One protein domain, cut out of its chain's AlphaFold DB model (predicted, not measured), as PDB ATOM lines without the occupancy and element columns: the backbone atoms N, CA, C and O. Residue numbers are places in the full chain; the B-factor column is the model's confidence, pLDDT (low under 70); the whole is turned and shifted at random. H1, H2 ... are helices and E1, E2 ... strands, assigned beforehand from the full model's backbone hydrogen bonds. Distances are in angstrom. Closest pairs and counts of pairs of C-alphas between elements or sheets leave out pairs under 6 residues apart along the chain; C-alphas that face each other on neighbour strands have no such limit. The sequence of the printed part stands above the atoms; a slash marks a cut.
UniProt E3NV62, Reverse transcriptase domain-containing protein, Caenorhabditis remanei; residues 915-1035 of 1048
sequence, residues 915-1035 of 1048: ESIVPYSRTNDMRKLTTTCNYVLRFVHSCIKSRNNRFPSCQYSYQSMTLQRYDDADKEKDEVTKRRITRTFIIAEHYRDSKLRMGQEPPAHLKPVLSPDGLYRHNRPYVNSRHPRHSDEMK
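This is residues 915 to 1035 of the 1048 residues of the protein "Reverse transcriptase domain-containing protein" of Caenorhabditis remanei (UniProt E3NV62). The long helix H1 crosses a hairpin of H2 and the longer H3; on the far side of H3 lie a small strand hairpin, E1 and E2, and a loose tail ending in short H4. The printed part has 121 residues, mostly helix, in the order H1, H2, H3, E1, E2, H4, with an antiparallel sheet E1 - E2. It is loose, with a radius of gyration of the C-alphas of 17.0 A and spans of 52, 39 and 26 A.

H1, residues 926 to 950, begins at C-alpha (-0.312, 81.138, -2.096) and measures 35.8 A from first to last C-alpha. H2 is residues 961 to 971, 15.5 A; H3 is 975 to 998, 33.4 A. E1 is 1008 to 1010, E2 1016 to 1018, and H4 1032 to 1035, ending at C-alpha (18.447, 83.824, -10.408).

H1 touches H3 with residues 930 to 937 alone, only just about perpendicular at 73 degrees; the closest C-alphas, Thr 930 and Arg 983, are 5.6 A apart. H2 and H3 form a hairpin and touch at a shallow tilt of 14 degrees, opposite ways; their closest C-alphas, Tyr 966 and Lys 978, are 5.7 A apart. In the hairpin of E1 and E2, N 1009 and O 1017 are 2.8 A apart. Every O i to N i+4 pair is within hydrogen-bond range in H1 and H2, 18 of 20 in H3; H4 is too short for one, and touches no helix.

The two farthest C-alphas, of Ser 953 and Val 1023, are 54.5 A apart. The printed part has no cut; the link E2 to H4 is long. Confidence is under 70 at residue 959 and residues 1021 to 1034.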
ATOM      1  N   GLU A 915     -12.209  95.142 -10.317       78.88
ATOM      2  CA  GLU A 915     -12.202  93.973  -9.444       78.88
ATOM      3  C   GLU A 915     -11.335  92.887 -10.075       78.88
ATOM      4  O   GLU A 915     -11.622  92.380 -11.162       78.88
ATOM      5  N   SER A 916     -10.259  92.523  -9.379       84.12
ATOM      6  CA  SER A 916      -9.432  91.377  -9.743       84.12
ATOM      7  C   SER A 916     -10.255  90.092  -9.773       84.12
ATOM      8  O   SER A 916     -10.962  89.764  -8.817       84.12
ATOM      9  N   ILE A 917     -10.070  89.288 -10.823       85.62
ATOM     10  CA  ILE A 917     -10.691  87.958 -10.908       85.62
ATOM     11  C   ILE A 917     -10.070  86.959  -9.919       85.62
ATOM     12  O   ILE A 917     -10.623  85.887  -9.667       85.62
ATOM     13  N   VAL A 918      -8.892  87.285  -9.380       88.94
ATOM     14  CA  VAL A 918      -8.199  86.489  -8.367       88.94
ATOM     15  C   VAL A 918      -8.668  86.938  -6.977       88.94
ATOM     16  O   VAL A 918      -8.466  88.100  -6.615       88.94
ATOM     17  N   PRO A 919      -9.248  86.035  -6.160       88.56
ATOM     18  CA  PRO A 919      -9.856  86.392  -4.882       88.56
ATOM     19  C   PRO A 919      -8.814  86.472  -3.753       88.56
ATOM     20  O   PRO A 919      -8.807  85.644  -2.838       88.56
ATOM     21  N   TYR A 920      -7.929  87.472  -3.803       89.38
ATOM     22  CA  TYR A 920      -6.826  87.633  -2.842       89.38
ATOM     23  C   TYR A 920      -7.281  87.721  -1.374       89.38
ATOM     24  O   TYR A 920      -6.556  87.292  -0.485       89.38
ATOM     25  N   SER A 921      -8.503  88.194  -1.110       84.50
ATOM     26  CA  SER A 921      -9.066  88.342   0.241       84.50
ATOM     27  C   SER A 921      -9.531  87.033   0.888       84.50
ATOM     28  O   SER A 921      -9.824  87.006   2.081       84.50
ATOM     29  N   ARG A 922      -9.638  85.936   0.123       86.25
ATOM     30  CA  ARG A 922     -10.207  84.666   0.608       86.25
ATOM     31  C   ARG A 922      -9.187  83.751   1.285       86.25
ATOM     32  O   ARG A 922      -9.590  82.819   1.978       86.25
ATOM     33  N   THR A 923      -7.886  83.956   1.075       84.31
ATOM     34  CA  THR A 923      -6.840  83.125   1.686       84.31
ATOM     35  C   THR A 923      -5.495  83.847   1.739       84.31
ATOM     36  O   THR A 923      -5.115  84.502   0.778       84.31
ATOM     37  N   ASN A 924      -4.747  83.642   2.826       84.50
ATOM     38  CA  ASN A 924      -3.373  84.136   2.989       84.50
ATOM     39  C   ASN A 924      -2.321  83.075   2.587       84.50
ATOM     40  O   ASN A 924      -1.172  83.134   3.003       84.50
ATOM     41  N   ASP A 925      -2.715  82.025   1.850       86.06
ATOM     42  CA  ASP A 925      -1.815  80.941   1.432       86.06
ATOM     43  C   ASP A 925      -1.752  80.852  -0.098       86.06
ATOM     44  O   ASP A 925      -2.699  80.422  -0.765       86.06
ATOM     45  N   MET A 926      -0.587  81.194  -0.657       86.75
ATOM     46  CA  MET A 926      -0.312  81.138  -2.096       86.75
ATOM     47  C   MET A 926      -0.576  79.747  -2.699       86.75
ATOM     48  O   MET A 926      -1.026  79.647  -3.843       86.75
ATOM     49  N   ARG A 927      -0.337  78.654  -1.959       86.88
ATOM     50  CA  ARG A 927      -0.601  77.290  -2.447       86.88
ATOM     51  C   ARG A 927      -2.099  77.016  -2.547       86.88
ATOM     52  O   ARG A 927      -2.538  76.436  -3.545       86.88
ATOM     53  N   LYS A 928      -2.893  77.460  -1.567       87.00
ATOM     54  CA  LYS A 928      -4.364  77.337  -1.598       87.00
ATOM     55  C   LYS A 928      -4.976  78.221  -2.683       87.00
ATOM     56  O   LYS A 928      -5.833  77.747  -3.434       87.00
ATOM     57  N   LEU A 929      -4.484  79.453  -2.831       91.06
ATOM     58  CA  LEU A 929      -4.927  80.376  -3.878       91.06
ATOM     59  C   LEU A 929      -4.632  79.817  -5.277       91.06
ATOM     60  O   LEU A 929      -5.524  79.767  -6.122       91.06
ATOM     61  N   THR A 930      -3.416  79.299  -5.488       91.75
ATOM     62  CA  THR A 930      -3.013  78.650  -6.748       91.75
ATOM     63  C   THR A 930      -3.862  77.419  -7.041       91.75
ATOM     64  O   THR A 930      -4.298  77.235  -8.171       91.75
ATOM     65  N   THR A 931      -4.145  76.586  -6.038       89.56
ATOM     66  CA  THR A 931      -4.982  75.388  -6.219       89.56
ATOM     67  C   THR A 931      -6.397  75.763  -6.656       89.56
ATOM     68  O   THR A 931      -6.910  75.202  -7.622       89.56
ATOM     69  N   THR A 932      -6.994  76.755  -5.997       87.69
ATOM     70  CA  THR A 932      -8.354  77.227  -6.292       87.69
ATOM     71  C   THR A 932      -8.438  77.844  -7.687       87.69
ATOM     72  O   THR A 932      -9.270  77.431  -8.490       87.69
ATOM     73  N   CYS A 933      -7.525  78.759  -8.029       90.75
ATOM     74  CA  CYS A 933      -7.496  79.369  -9.362       90.75
ATOM     75  C   CYS A 933      -7.203  78.333 -10.458       90.75
ATOM     76  O   CYS A 933      -7.725  78.442 -11.563       90.75
ATOM     77  N   ASN A 934      -6.420  77.292 -10.156       92.06
ATOM     78  CA  ASN A 934      -6.137  76.219 -11.107       92.06
ATOM     79  C   ASN A 934      -7.398  75.397 -11.406       92.06
ATOM     80  O   ASN A 934      -7.614  75.039 -12.558       92.06
ATOM     81  N   TYR A 935      -8.259  75.130 -10.415       89.81
ATOM     82  CA  TYR A 935      -9.563  74.500 -10.671       89.81
ATOM     83  C   TYR A 935     -10.439  75.349 -11.595       89.81
ATOM     84  O   TYR A 935     -11.051  74.807 -12.513       89.81
ATOM     85  N   VAL A 936     -10.447  76.671 -11.400       88.75
ATOM     86  CA  VAL A 936     -11.193  77.601 -12.260       88.75
ATOM     87  C   VAL A 936     -10.647  77.583 -13.689       88.75
ATOM     88  O   VAL A 936     -11.418  77.410 -14.630       88.75
ATOM     89  N   LEU A 937      -9.324  77.678 -13.873       88.31
ATOM     90  CA  LEU A 937      -8.705  77.611 -15.202       88.31
ATOM     91  C   LEU A 937      -8.969  76.268 -15.898       88.31
ATOM     92  O   LEU A 937      -9.307  76.265 -17.080       88.31
ATOM     93  N   ARG A 938      -8.910  75.140 -15.171       89.75
ATOM     94  CA  ARG A 938      -9.294  73.821 -15.709       89.75
ATOM     95  C   ARG A 938     -10.750  73.772 -16.147       89.75
ATOM     96  O   ARG A 938     -11.046  73.207 -17.194       89.75
ATOM     97  N   PHE A 939     -11.657  74.337 -15.353       90.38
ATOM     98  CA  PHE A 939     -13.078  74.367 -15.683       90.38
ATOM     99  C   PHE A 939     -13.334  75.171 -16.964       90.38
ATOM    100  O   PHE A 939     -13.985  74.672 -17.882       90.38
ATOM    101  N   VAL A 940     -12.763  76.377 -17.065       85.38
ATOM    102  CA  VAL A 940     -12.879  77.237 -18.256       85.38
ATOM    103  C   VAL A 940     -12.308  76.537 -19.491       85.38
ATOM    104  O   VAL A 940     -12.966  76.479 -20.530       85.38
ATOM    105  N   HIS A 941     -11.117  75.950 -19.367       86.56
ATOM    106  CA  HIS A 941     -10.476  75.177 -20.432       86.56
ATOM    107  C   HIS A 941     -11.336  73.982 -20.880       86.56
ATOM    108  O   HIS A 941     -11.600  73.823 -22.072       86.56
ATOM    109  N   SER A 942     -11.873  73.203 -19.936       85.94
ATOM    110  CA  SER A 942     -12.743  72.053 -20.221       85.94
ATOM    111  C   SER A 942     -14.042  72.453 -20.931       85.94
ATOM    112  O   SER A 942     -14.477  71.760 -21.858       85.94
ATOM    113  N   CYS A 943     -14.631  73.596 -20.568       85.06
ATOM    114  CA  CYS A 943     -15.811  74.139 -21.243       85.06
ATOM    115  C   CYS A 943     -15.513  74.496 -22.707       85.06
ATOM    116  O   CYS A 943     -16.290  74.149 -23.599       85.06
ATOM    117  N   ILE A 944     -14.376  75.153 -22.967       83.06
ATOM    118  CA  ILE A 944     -13.957  75.541 -24.322       83.06
ATOM    119  C   ILE A 944     -13.651  74.296 -25.165       83.06
ATOM    120  O   ILE A 944     -14.133  74.188 -26.291       83.06
ATOM    121  N   LYS A 945     -12.940  73.314 -24.602       83.00
ATOM    122  CA  LYS A 945     -12.625  72.039 -25.267       83.00
ATOM    123  C   LYS A 945     -13.890  71.253 -25.622       83.00
ATOM    124  O   LYS A 945     -14.053  70.825 -26.761       83.00
ATOM    125  N   SER A 946     -14.825  71.128 -24.679       82.56
ATOM    126  CA  SER A 946     -16.108  70.443 -24.902       82.56
ATOM    127  C   SER A 946     -16.945  71.138 -25.975       82.56
ATOM    128  O   SER A 946     -17.564  70.477 -26.808       82.56
ATOM    129  N   ARG A 947     -16.925  72.476 -26.008       80.31
ATOM    130  CA  ARG A 947     -17.583  73.256 -27.057       80.31
ATOM    131  C   ARG A 947     -16.935  73.037 -28.425       80.31
ATOM    132  O   ARG A 947     -17.660  72.760 -29.374       80.31
ATOM    133  N   ASN A 948     -15.614  73.162 -28.534       84.56
ATOM    134  CA  ASN A 948     -14.905  73.003 -29.808       84.56
ATOM    135  C   ASN A 948     -15.076  71.581 -30.374       84.56
ATOM    136  O   ASN A 948     -15.220  71.426 -31.583       84.56
ATOM    137  N   ASN A 949     -15.161  70.563 -29.511       79.88
ATOM    138  CA  ASN A 949     -15.487  69.192 -29.917       79.88
ATOM    139  C   ASN A 949     -16.927  69.052 -30.436       79.88
ATOM    140  O   ASN A 949     -17.177  68.286 -31.361       79.88
ATOM    141  N   ARG A 950     -17.881  69.783 -29.845       74.06
ATOM    142  CA  ARG A 950     -19.296  69.756 -30.244       74.06
ATOM    143  C   ARG A 950     -19.563  70.521 -31.547       74.06
ATOM    144  O   ARG A 950     -20.525  70.198 -32.234       74.06
ATOM    145  N   PHE A 951     -18.719  71.497 -31.896       75.12
ATOM    146  CA  PHE A 951     -18.857  72.329 -33.100       75.12
ATOM    147  C   PHE A 951     -17.537  72.425 -33.896       75.12
ATOM    148  O   PHE A 951     -16.858  73.453 -33.842       75.12
ATOM    149  N   PRO A 952     -17.170  71.385 -34.673       77.19
ATOM    150  CA  PRO A 952     -15.892  71.337 -35.392       77.19
ATOM    151  C   PRO A 952     -15.712  72.439 -36.447       77.19
ATOM    152  O   PRO A 952     -14.585  72.817 -36.750       77.19
ATOM    153  N   SER A 953     -16.810  72.973 -36.989       71.00
ATOM    154  CA  SER A 953     -16.825  74.009 -38.029       71.00
ATOM    155  C   SER A 953     -16.634  75.442 -37.511       71.00
ATOM    156  O   SER A 953     -16.471  76.353 -38.316       71.00
ATOM    157  N   CYS A 954     -16.654  75.670 -36.191       74.31
ATOM    158  CA  CYS A 954     -16.521  76.995 -35.569       74.31
ATOM    159  C   CYS A 954     -15.782  76.899 -34.224       74.31
ATOM    160  O   CYS A 954     -16.374  77.047 -33.150       74.31
ATOM    161  N   GLN A 955     -14.477  76.631 -34.283       75.06
ATOM    162  CA  GLN A 955     -13.640  76.513 -33.090       75.06
ATOM    163  C   GLN A 955     -13.263  77.884 -32.523       75.06
ATOM    164  O   GLN A 955     -12.866  78.792 -33.251       75.06
ATOM    165  N   TYR A 956     -13.330  78.025 -31.200       77.75
ATOM    166  CA  TYR A 956     -12.758  79.176 -30.514       77.75
ATOM    167  C   TYR A 956     -11.252  79.014 -30.331       77.75
ATOM    168  O   TYR A 956     -10.792  78.003 -29.796       77.75
ATOM    169  N   SER A 957     -10.505  80.053 -30.703       72.31
ATOM    170  CA  SER A 957      -9.087  80.207 -30.393       72.31
ATOM    171  C   SER A 957      -8.898  80.998 -29.100       72.31
ATOM    172  O   SER A 957      -9.551  82.022 -28.887       72.31
ATOM    173  N   TYR A 958      -7.956  80.586 -28.258       74.12
ATOM    174  CA  TYR A 958      -7.556  81.382 -27.100       74.12
ATOM    175  C   TYR A 958      -6.879  82.680 -27.558       74.12
ATOM    176  O   TYR A 958      -5.889  82.628 -28.280       74.12
ATOM    177  N   GLN A 959      -7.367  83.836 -27.108       68.50
ATOM    178  CA  GLN A 959      -6.687  85.125 -27.322       68.50
ATOM    179  C   GLN A 959      -5.627  85.415 -26.243       68.50
ATOM    180  O   GLN A 959      -4.675  86.151 -26.479       68.50
ATOM    181  N   SER A 960      -5.774  84.828 -25.049       70.94
ATOM    182  CA  SER A 960      -4.835  85.000 -23.935       70.94
ATOM    183  C   SER A 960      -3.679  84.001 -24.005       70.94
ATOM    184  O   SER A 960      -3.900  82.789 -24.013       70.94
ATOM    185  N   MET A 961      -2.447  84.515 -23.931       72.44
ATOM    186  CA  MET A 961      -1.211  83.724 -23.843       72.44
ATOM    187  C   MET A 961      -1.219  82.746 -22.652       72.44
ATOM    188  O   MET A 961      -0.629  81.671 -22.717       72.44
ATOM    189  N   THR A 962      -1.910  83.087 -21.555       81.44
ATOM    190  CA  THR A 962      -2.031  82.218 -20.374       81.44
ATOM    191  C   THR A 962      -2.820  80.953 -20.688       81.44
ATOM    192  O   THR A 962      -2.369  79.865 -20.342       81.44
ATOM    193  N   LEU A 963      -3.974  81.077 -21.353       82.75
ATOM    194  CA  LEU A 963      -4.821  79.928 -21.687       82.75
ATOM    195  C   LEU A 963      -4.247  79.098 -22.839       82.75
ATOM    196  O   LEU A 963      -4.393  77.883 -22.808       82.75
ATOM    197  N   GLN A 964      -3.536  79.720 -23.789       83.12
ATOM    198  CA  GLN A 964      -2.779  78.994 -24.819       83.12
ATOM    199  C   GLN A 964      -1.724  78.076 -24.189       83.12
ATOM    200  O   GLN A 964      -1.757  76.867 -24.385       83.12
ATOM    201  N   ARG A 965      -0.857  78.626 -23.326       83.25
ATOM    202  CA  ARG A 965       0.156  77.830 -22.612       83.25
ATOM    203  C   ARG A 965      -0.470  76.767 -21.705       83.25
ATOM    204  O   ARG A 965       0.112  75.706 -21.506       83.25
ATOM    205  N   TYR A 966      -1.637  77.059 -21.127       88.00
ATOM    206  CA  TYR A 966      -2.374  76.105 -20.295       88.00
ATOM    207  C   TYR A 966      -2.918  74.932 -21.122       88.00
ATOM    208  O   TYR A 966      -2.874  73.793 -20.664       88.00
ATOM    209  N   ASP A 967      -3.400  75.206 -22.336       86.12
ATOM    210  CA  ASP A 967      -3.857  74.205 -23.300       86.12
ATOM    211  C   ASP A 967      -2.707  73.320 -23.794       86.12
ATOM    212  O   ASP A 967      -2.854  72.101 -23.841       86.12
ATOM    213  N   ASP A 968      -1.539  73.900 -24.072       86.19
ATOM    214  CA  ASP A 968      -0.353  73.132 -24.468       86.19
ATOM    215  C   ASP A 968       0.128  72.209 -23.335       86.19
ATOM    216  O   ASP A 968       0.329  71.014 -23.551       86.19
ATOM    217  N   ALA A 969       0.160  72.704 -22.092       88.12
ATOM    218  CA  ALA A 969       0.446  71.873 -20.921       88.12
ATOM    219  C   ALA A 969      -0.628  70.787 -20.672       88.12
ATOM    220  O   ALA A 969      -0.329  69.732 -20.110       88.12
ATOM    221  N   ASP A 970      -1.888  71.013 -21.074       87.69
ATOM    222  CA  ASP A 970      -2.944  69.986 -21.046       87.69
ATOM    223  C   ASP A 970      -2.714  68.882 -22.070       87.69
ATOM    224  O   ASP A 970      -2.847  67.708 -21.719       87.69
ATOM    225  N   LYS A 971      -2.303  69.237 -23.292       85.88
ATOM    226  CA  LYS A 971      -1.946  68.270 -24.340       85.88
ATOM    227  C   LYS A 971      -0.763  67.396 -23.926       85.88
ATOM    228  O   LYS A 971      -0.797  66.189 -24.151       85.88
ATOM    229  N   GLU A 972       0.230  67.981 -23.261       88.88
ATOM    230  CA  GLU A 972       1.416  67.278 -22.752       88.88
ATOM    231  C   GLU A 972       1.169  66.523 -21.432       88.88
ATOM    232  O   GLU A 972       2.039  65.792 -20.963       88.88
ATOM    233  N   LYS A 973      -0.025  66.662 -20.832       85.00
ATOM    234  CA  LYS A 973      -0.380  66.121 -19.505       85.00
ATOM    235  C   LYS A 973       0.566  66.584 -18.381       85.00
ATOM    236  O   LYS A 973       0.709  65.899 -17.366       85.00
ATOM    237  N   ASP A 974       1.169  67.765 -18.521       89.25
ATOM    238  CA  ASP A 974       2.087  68.338 -17.535       89.25
ATOM    239  C   ASP A 974       1.334  69.172 -16.486       89.25
ATOM    240  O   ASP A 974       1.102  70.382 -16.602       89.25
ATOM    241  N   GLU A 975       0.961  68.502 -15.398       85.81
ATOM    242  CA  GLU A 975       0.263  69.125 -14.275       85.81
ATOM    243  C   GLU A 975       1.121  70.099 -13.457       85.81
ATOM    244  O   GLU A 975       0.588  71.003 -12.798       85.81
ATOM    245  N   VAL A 976       2.447  69.953 -13.502       85.31
ATOM    246  CA  VAL A 976       3.372  70.861 -12.817       85.31
ATOM    247  C   VAL A 976       3.395  72.197 -13.551       85.31
ATOM    248  O   VAL A 976       3.264  73.255 -12.923       85.31
ATOM    249  N   THR A 977       3.457  72.159 -14.880       86.88
ATOM    250  CA  THR A 977       3.442  73.357 -15.719       86.88
ATOM    251  C   THR A 977       2.103  74.096 -15.647       86.88
ATOM    252  O   THR A 977       2.109  75.316 -15.468       86.88
ATOM    253  N   LYS A 978       0.951  73.405 -15.613       88.38
ATOM    254  CA  LYS A 978      -0.368  74.049 -15.385       88.38
ATOM    255  C   LYS A 978      -0.435  74.842 -14.079       88.38
ATOM    256  O   LYS A 978      -0.914  75.983 -14.041       88.38
ATOM    257  N   ARG A 979       0.092  74.271 -12.991       89.69
ATOM    258  CA  ARG A 979       0.171  74.964 -11.695       89.69
ATOM    259  C   ARG A 979       1.123  76.159 -11.745       89.69
ATOM    260  O   ARG A 979       0.807  77.202 -11.173       89.69
ATOM    261  N   ARG A 980       2.253  76.047 -12.452       86.94
ATOM    262  CA  ARG A 980       3.209  77.152 -12.642       86.94
ATOM    263  C   ARG A 980       2.604  78.305 -13.451       86.94
ATOM    264  O   ARG A 980       2.768  79.462 -13.061       86.94
ATOM    265  N   ILE A 981       1.854  78.001 -14.510       88.94
ATOM    266  CA  ILE A 981       1.109  78.988 -15.310       88.94
ATOM    267  C   ILE A 981       0.069  79.697 -14.440       88.94
ATOM    268  O   ILE A 981       0.017  80.925 -14.431       88.94
ATOM    269  N   THR A 982      -0.693  78.947 -13.640       90.69
ATOM    270  CA  THR A 982      -1.690  79.515 -12.716       90.69
ATOM    271  C   THR A 982      -1.051  80.465 -11.700       90.69
ATOM    272  O   THR A 982      -1.542  81.570 -11.487       90.69
ATOM    273  N   ARG A 983       0.072  80.068 -11.087       91.12
ATOM    274  CA  ARG A 983       0.811  80.927 -10.149       91.12
ATOM    275  C   ARG A 983       1.308  82.206 -10.826       91.12
ATOM    276  O   ARG A 983       1.214  83.281 -10.246       91.12
ATOM    277  N   THR A 984       1.817  82.093 -12.049       89.31
ATOM    278  CA  THR A 984       2.286  83.244 -12.835       89.31
ATOM    279  C   THR A 984       1.134  84.202 -13.136       89.31
ATOM    280  O   THR A 984       1.274  85.403 -12.931       89.31
ATOM    281  N   PHE A 985      -0.030  83.669 -13.522       90.81
ATOM    282  CA  PHE A 985      -1.255  84.440 -13.731       90.81
ATOM    283  C   PHE A 985      -1.683  85.207 -12.470       90.81
ATOM    284  O   PHE A 985      -1.928  86.406 -12.543       90.81
ATOM    285  N   ILE A 986      -1.684  84.547 -11.305       91.81
ATOM    286  CA  ILE A 986      -2.006  85.171 -10.010       91.81
ATOM    287  C   ILE A 986      -1.077  86.349  -9.698       91.81
ATOM    288  O   ILE A 986      -1.532  87.367  -9.184       91.81
ATOM    289  N   ILE A 987       0.222  86.231  -9.980       90.62
ATOM    290  CA  ILE A 987       1.183  87.307  -9.700       90.62
ATOM    291  C   ILE A 987       1.061  88.436 -10.737       90.62
ATOM    292  O   ILE A 987       1.137  89.609 -10.374       90.62
ATOM    293  N   ALA A 988       0.838  88.100 -12.009       89.00
ATOM    294  CA  ALA A 988       0.658  89.082 -13.076       89.00
ATOM    295  C   ALA A 988      -0.603  89.937 -12.856       89.00
ATOM    296  O   ALA A 988      -0.557  91.161 -12.975       89.00
ATOM    297  N   GLU A 989      -1.708  89.300 -12.465       90.56
ATOM    298  CA  GLU A 989      -2.971  89.970 -12.146       90.56
ATOM    299  C   GLU A 989      -2.837  90.911 -10.938       90.56
ATOM    300  O   GLU A 989      -3.423  91.988 -10.928       90.56
ATOM    301  N   HIS A 990      -1.962  90.585  -9.980       91.25
ATOM    302  CA  HIS A 990      -1.677  91.442  -8.828       91.25
ATOM    303  C   HIS A 990      -1.093  92.800  -9.246       91.25
ATOM    304  O   HIS A 990      -1.367  93.812  -8.599       91.25
ATOM    305  N   TYR A 991      -0.297  92.865 -10.322       91.00
ATOM    306  CA  TYR A 991       0.215  94.149 -10.816       91.00
ATOM    307  C   TYR A 991      -0.902  95.001 -11.412       91.00
ATOM    308  O   TYR A 991      -0.919  96.216 -11.221       91.00
ATOM    309  N   ARG A 992      -1.851  94.361 -12.103       87.31
ATOM    310  CA  ARG A 992      -3.015  95.029 -12.685       87.31
ATOM    311  C   ARG A 992      -3.975  95.515 -11.594       87.31
ATOM    312  O   ARG A 992      -4.356  96.681 -11.630       87.31
ATOM    313  N   ASP A 993      -4.270  94.687 -10.590       89.50
ATOM    314  CA  ASP A 993      -5.075  95.071  -9.421       89.50
ATOM    315  C   ASP A 993      -4.414  96.199  -8.619       89.50
ATOM    316  O   ASP A 993      -5.056  97.197  -8.300       89.50
ATOM    317  N   SER A 994      -3.101  96.110  -8.369       88.12
ATOM    318  CA  SER A 994      -2.354  97.180  -7.688       88.12
ATOM    319  C   SER A 994      -2.425  98.504  -8.443       88.12
ATOM    320  O   SER A 994      -2.665  99.546  -7.834       88.12
ATOM    321  N   LYS A 995      -2.255  98.474  -9.769       88.00
ATOM    322  CA  LYS A 995      -2.276  99.677 -10.600       88.00
ATOM    323  C   LYS A 995      -3.668 100.299 -10.672       88.00
ATOM    324  O   LYS A 995      -3.798 101.503 -10.481       88.00
ATOM    325  N   LEU A 996      -4.696  99.494 -10.942       86.94
ATOM    326  CA  LEU A 996      -6.047  99.991 -11.218       86.94
ATOM    327  C   LEU A 996      -6.855 100.290  -9.952       86.94
ATOM    328  O   LEU A 996      -7.642 101.230  -9.951       86.94
ATOM    329  N   ARG A 997      -6.659  99.528  -8.869       85.69
ATOM    330  CA  ARG A 997      -7.424  99.683  -7.621       85.69
ATOM    331  C   ARG A 997      -6.668 100.449  -6.539       85.69
ATOM    332  O   ARG A 997      -7.294 101.096  -5.706       85.69
ATOM    333  N   MET A 998      -5.335 100.361  -6.519       82.94
ATOM    334  CA  MET A 998      -4.498 100.990  -5.485       82.94
ATOM    335  C   MET A 998      -3.606 102.120  -6.015       82.94
ATOM    336  O   MET A 998      -2.947 102.775  -5.213       82.94
ATOM    337  N   GLY A 999      -3.573 102.365  -7.333       86.19
ATOM    338  CA  GLY A 999      -2.714 103.388  -7.942       86.19
ATOM    339  C   GLY A 999      -1.217 103.126  -7.748       86.19
ATOM    340  O   GLY A 999      -0.420 104.059  -7.760       86.19
ATOM    341  N   GLN A1000      -0.829 101.869  -7.508       86.31
ATOM    342  CA  GLN A1000       0.532 101.485  -7.140       86.31
ATOM    343  C   GLN A1000       1.173 100.606  -8.206       86.31
ATOM    344  O   GLN A1000       0.635  99.573  -8.605       86.31
ATOM    345  N   GLU A1001       2.375 100.992  -8.611       88.56
ATOM    346  CA  GLU A1001       3.241 100.222  -9.496       88.56
ATOM    347  C   GLU A1001       4.480  99.716  -8.733       88.56
ATOM    348  O   GLU A1001       4.779 100.196  -7.632       88.56
ATOM    349  N   PRO A1002       5.223  98.733  -9.279       87.50
ATOM    350  CA  PRO A1002       6.479  98.288  -8.688       87.50
ATOM    351  C   PRO A1002       7.442  99.468  -8.441       87.50
ATOM    352  O   PRO A1002       7.649 100.277  -9.347       87.50
ATOM    353  N   PRO A1003       8.073  99.578  -7.255       83.44
ATOM    354  CA  PRO A1003       8.878 100.748  -6.917       83.44
ATOM    355  C   PRO A1003      10.038 100.993  -7.894       83.44
ATOM    356  O   PRO A1003      10.898 100.129  -8.082       83.44
ATOM    357  N   ALA A1004      10.116 102.202  -8.459       83.50
ATOM    358  CA  ALA A1004      11.120 102.562  -9.468       83.50
ATOM    359  C   ALA A1004      12.575 102.390  -8.980       83.50
ATOM    360  O   ALA A1004      13.457 102.024  -9.760       83.50
ATOM    361  N   HIS A1005      12.832 102.574  -7.677       83.19
ATOM    362  CA  HIS A1005      14.162 102.402  -7.079       83.19
ATOM    363  C   HIS A1005      14.692 100.956  -7.160       83.19
ATOM    364  O   HIS A1005      15.905 100.753  -7.128       83.19
ATOM    365  N   LEU A1006      13.813  99.957  -7.329       81.56
ATOM    366  CA  LEU A1006      14.184  98.550  -7.525       81.56
ATOM    367  C   LEU A1006      14.580  98.223  -8.976       81.56
ATOM    368  O   LEU A1006      14.921  97.077  -9.267       81.56
ATOM    369  N   LYS A1007      14.534  99.204  -9.892       84.19
ATOM    370  CA  LYS A1007      14.802  99.028 -11.333       84.19
ATOM    371  C   LYS A1007      14.077  97.789 -11.901       84.19
ATOM    372  O   LYS A1007      14.746  96.857 -12.365       84.19
ATOM    373  N   PRO A1008      12.734  97.737 -11.801       87.62
ATOM    374  CA  PRO A1008      11.952  96.568 -12.186       87.62
ATOM    375  C   PRO A1008      12.067  96.303 -13.695       87.62
ATOM    376  O   PRO A1008      11.896  97.206 -14.508       87.62
ATOM    377  N   VAL A1009      12.333  95.053 -14.071       85.56
ATOM    378  CA  VAL A1009      12.375  94.587 -15.465       85.56
ATOM    379  C   VAL A1009      11.249  93.576 -15.663       85.56
ATOM    380  O   VAL A1009      11.200  92.577 -14.946       85.56
ATOM    381  N   LEU A1010      10.344  93.832 -16.609       85.44
ATOM    382  CA  LEU A1010       9.259  92.909 -16.950       85.44
ATOM    383  C   LEU A1010       9.819  91.743 -17.777       85.44
ATOM    384  O   LEU A1010      10.343  91.958 -18.870       85.44
ATOM    385  N   SER A1011       9.742  90.518 -17.259       80.31
ATOM    386  CA  SER A1011      10.171  89.324 -17.990       80.31
ATOM    387  C   SER A1011       9.081  88.795 -18.943       80.31
ATOM    388  O   SER A1011       7.903  89.106 -18.764       80.31
ATOM    389  N   PRO A1012       9.434  87.969 -19.956       75.44
ATOM    390  CA  PRO A1012       8.483  87.432 -20.949       75.44
ATOM    391  C   PRO A1012       7.367  86.530 -20.388       75.44
ATOM    392  O   PRO A1012       6.440  86.148 -21.102       75.44
ATOM    393  N   ASP A1013       7.468  86.135 -19.120       73.38
ATOM    394  CA  ASP A1013       6.437  85.428 -18.355       73.38
ATOM    395  C   ASP A1013       5.394  86.379 -17.731       73.38
ATOM    396  O   ASP A1013       4.430  85.907 -17.136       73.38
ATOM    397  N   GLY A1014       5.549  87.697 -17.895       80.06
ATOM    398  CA  GLY A1014       4.631  88.715 -17.381       80.06
ATOM    399  C   GLY A1014       4.912  89.149 -15.940       80.06
ATOM    400  O   GLY A1014       4.061  89.792 -15.329       80.06
ATOM    401  N   LEU A1015       6.079  88.799 -15.383       87.50
ATOM    402  CA  LEU A1015       6.453  89.122 -14.003       87.50
ATOM    403  C   LEU A1015       7.504  90.235 -13.930       87.50
ATOM    404  O   LEU A1015       8.458  90.247 -14.703       87.50
ATOM    405  N   TYR A1016       7.380  91.156 -12.971       88.31
ATOM    406  CA  TYR A1016       8.433  92.141 -12.715       88.31
ATOM    407  C   TYR A1016       9.537  91.533 -11.854       88.31
ATOM    408  O   TYR A1016       9.271  90.955 -10.798       88.31
ATOM    409  N   ARG A1017      10.792  91.682 -12.284       87.44
ATOM    410  CA  ARG A1017      11.972  91.139 -11.602       87.44
ATOM    411  C   ARG A1017      13.027  92.205 -11.355       87.44
ATOM    412  O   ARG A1017      13.145  93.169 -12.106       87.44
ATOM    413  N   HIS A1018      13.832  92.006 -10.320       82.50
ATOM    414  CA  HIS A1018      14.972  92.878 -10.046       82.50
ATOM    415  C   HIS A1018      16.106  92.635 -11.063       82.50
ATOM    416  O   HIS A1018      16.393  91.491 -11.429       82.50
ATOM    417  N   ASN A1019      16.776  93.701 -11.521       73.19
ATOM    418  CA  ASN A1019      17.801  93.593 -12.569       73.19
ATOM    419  C   ASN A1019      19.106  92.919 -12.088       73.19
ATOM    420  O   ASN A1019      19.815  92.297 -12.877       73.19
ATOM    421  N   ARG A1020      19.430  93.003 -10.788       72.62
ATOM    422  CA  ARG A1020      20.589  92.288 -10.219       72.62
ATOM    423  C   ARG A1020      20.228  90.844  -9.857       72.62
ATOM    424  O   ARG A1020      19.241  90.658  -9.141       72.62
ATOM    425  N   PRO A1021      21.029  89.855 -10.285       67.44
ATOM    426  CA  PRO A1021      20.859  88.478  -9.854       67.44
ATOM    427  C   PRO A1021      21.226  88.295  -8.372       67.44
ATOM    428  O   PRO A1021      22.022  89.055  -7.819       67.44
ATOM    429  N   TYR A1022      20.636  87.288  -7.726       68.88
ATOM    430  CA  TYR A1022      20.902  86.948  -6.323       68.88
ATOM    431  C   TYR A1022      22.358  86.478  -6.117       68.88
ATOM    432  O   TYR A1022      22.934  85.857  -7.006       68.88
ATOM    433  N   VAL A1023      22.955  86.730  -4.942       57.41
ATOM    434  CA  VAL A1023      24.409  86.578  -4.665       57.41
ATOM    435  C   VAL A1023      24.966  85.169  -4.974       57.41
ATOM    436  O   VAL A1023      26.129  85.042  -5.339       57.41
ATOM    437  N   ASN A1024      24.126  84.123  -4.947       58.38
ATOM    438  CA  ASN A1024      24.474  82.734  -5.298       58.38
ATOM    439  C   ASN A1024      23.954  82.262  -6.682       58.38
ATOM    440  O   ASN A1024      23.753  81.069  -6.915       58.38
ATOM    441  N   SER A1025      23.714  83.160  -7.644       58.03
ATOM    442  CA  SER A1025      23.091  82.828  -8.944       58.03
ATOM    443  C   SER A1025      23.914  81.924  -9.875       58.03
ATOM    444  O   SER A1025      23.401  81.512 -10.916       58.03
ATOM    445  N   ARG A1026      25.181  81.635  -9.542       61.03
ATOM    446  CA  ARG A1026      26.073  80.753 -10.322       61.03
ATOM    447  C   ARG A1026      25.917  79.265  -9.980       61.03
ATOM    448  O   ARG A1026      26.520  78.434 -10.649       61.03
ATOM    449  N   HIS A1027      25.115  78.913  -8.970       65.00
ATOM    450  CA  HIS A1027      24.886  77.513  -8.612       65.00
ATOM    451  C   HIS A1027      24.031  76.811  -9.691       65.00
ATOM    452  O   HIS A1027      22.908  77.250  -9.946       65.00
ATOM    453  N   PRO A1028      24.471  75.676 -10.268       66.06
ATOM    454  CA  PRO A1028      23.763  74.991 -11.362       66.06
ATOM    455  C   PRO A1028      22.383  74.409 -10.993       66.06
ATOM    456  O   PRO A1028      21.674  73.922 -11.863       66.06
ATOM    457  N   ARG A1029      21.979  74.470  -9.716       61.78
ATOM    458  CA  ARG A1029      20.661  74.016  -9.230       61.78
ATOM    459  C   ARG A1029      19.627  75.146  -9.180       61.78
ATOM    460  O   ARG A1029      18.456  74.881  -8.936       61.78
ATOM    461  N   HIS A1030      20.040  76.399  -9.378       63.88
ATOM    462  CA  HIS A1030      19.122  77.532  -9.415       63.88
ATOM    463  C   HIS A1030      18.513  77.650 -10.810       63.88
ATOM    464  O   HIS A1030      19.224  77.893 -11.789       63.88
ATOM    465  N   SER A1031      17.190  77.502 -10.898       62.75
ATOM    466  CA  SER A1031      16.455  77.784 -12.130       62.75
ATOM    467  C   SER A1031      16.585  79.266 -12.500       62.75
ATOM    468  O   SER A1031      16.858  80.108 -11.641       62.75
ATOM    469  N   ASP A1032      16.365  79.620 -13.767       63.00
ATOM    470  CA  ASP A1032      16.409  81.028 -14.195       63.00
ATOM    471  C   ASP A1032      15.414  81.912 -13.424       63.00
ATOM    472  O   ASP A1032      15.682  83.087 -13.171       63.00
ATOM    473  N   GLU A1033      14.324  81.311 -12.937       61.06
ATOM    474  CA  GLU A1033      13.344  81.942 -12.052       61.06
ATOM    475  C   GLU A1033      13.931  82.314 -10.675       61.06
ATOM    476  O   GLU A1033      13.524  83.321 -10.100       61.06
ATOM    477  N   MET A1034      14.897  81.541 -10.162       63.88
ATOM    478  CA  MET A1034      15.573  81.763  -8.873       63.88
ATOM    479  C   MET A1034      16.757  82.730  -8.978       63.88
ATOM    480  O   MET A1034      17.181  83.304  -7.977       63.88
ATOM    481  N   LYS A1035      17.304  82.925 -10.184       72.12
ATOM    482  CA  LYS A1035      18.447  83.824 -10.408       72.12
ATOM    483  C   LYS A1035      18.055  85.291 -10.269       72.12
ATOM    484  O   LYS A1035      18.886  86.082  -9.828       72.12
TER     485      LYS A1035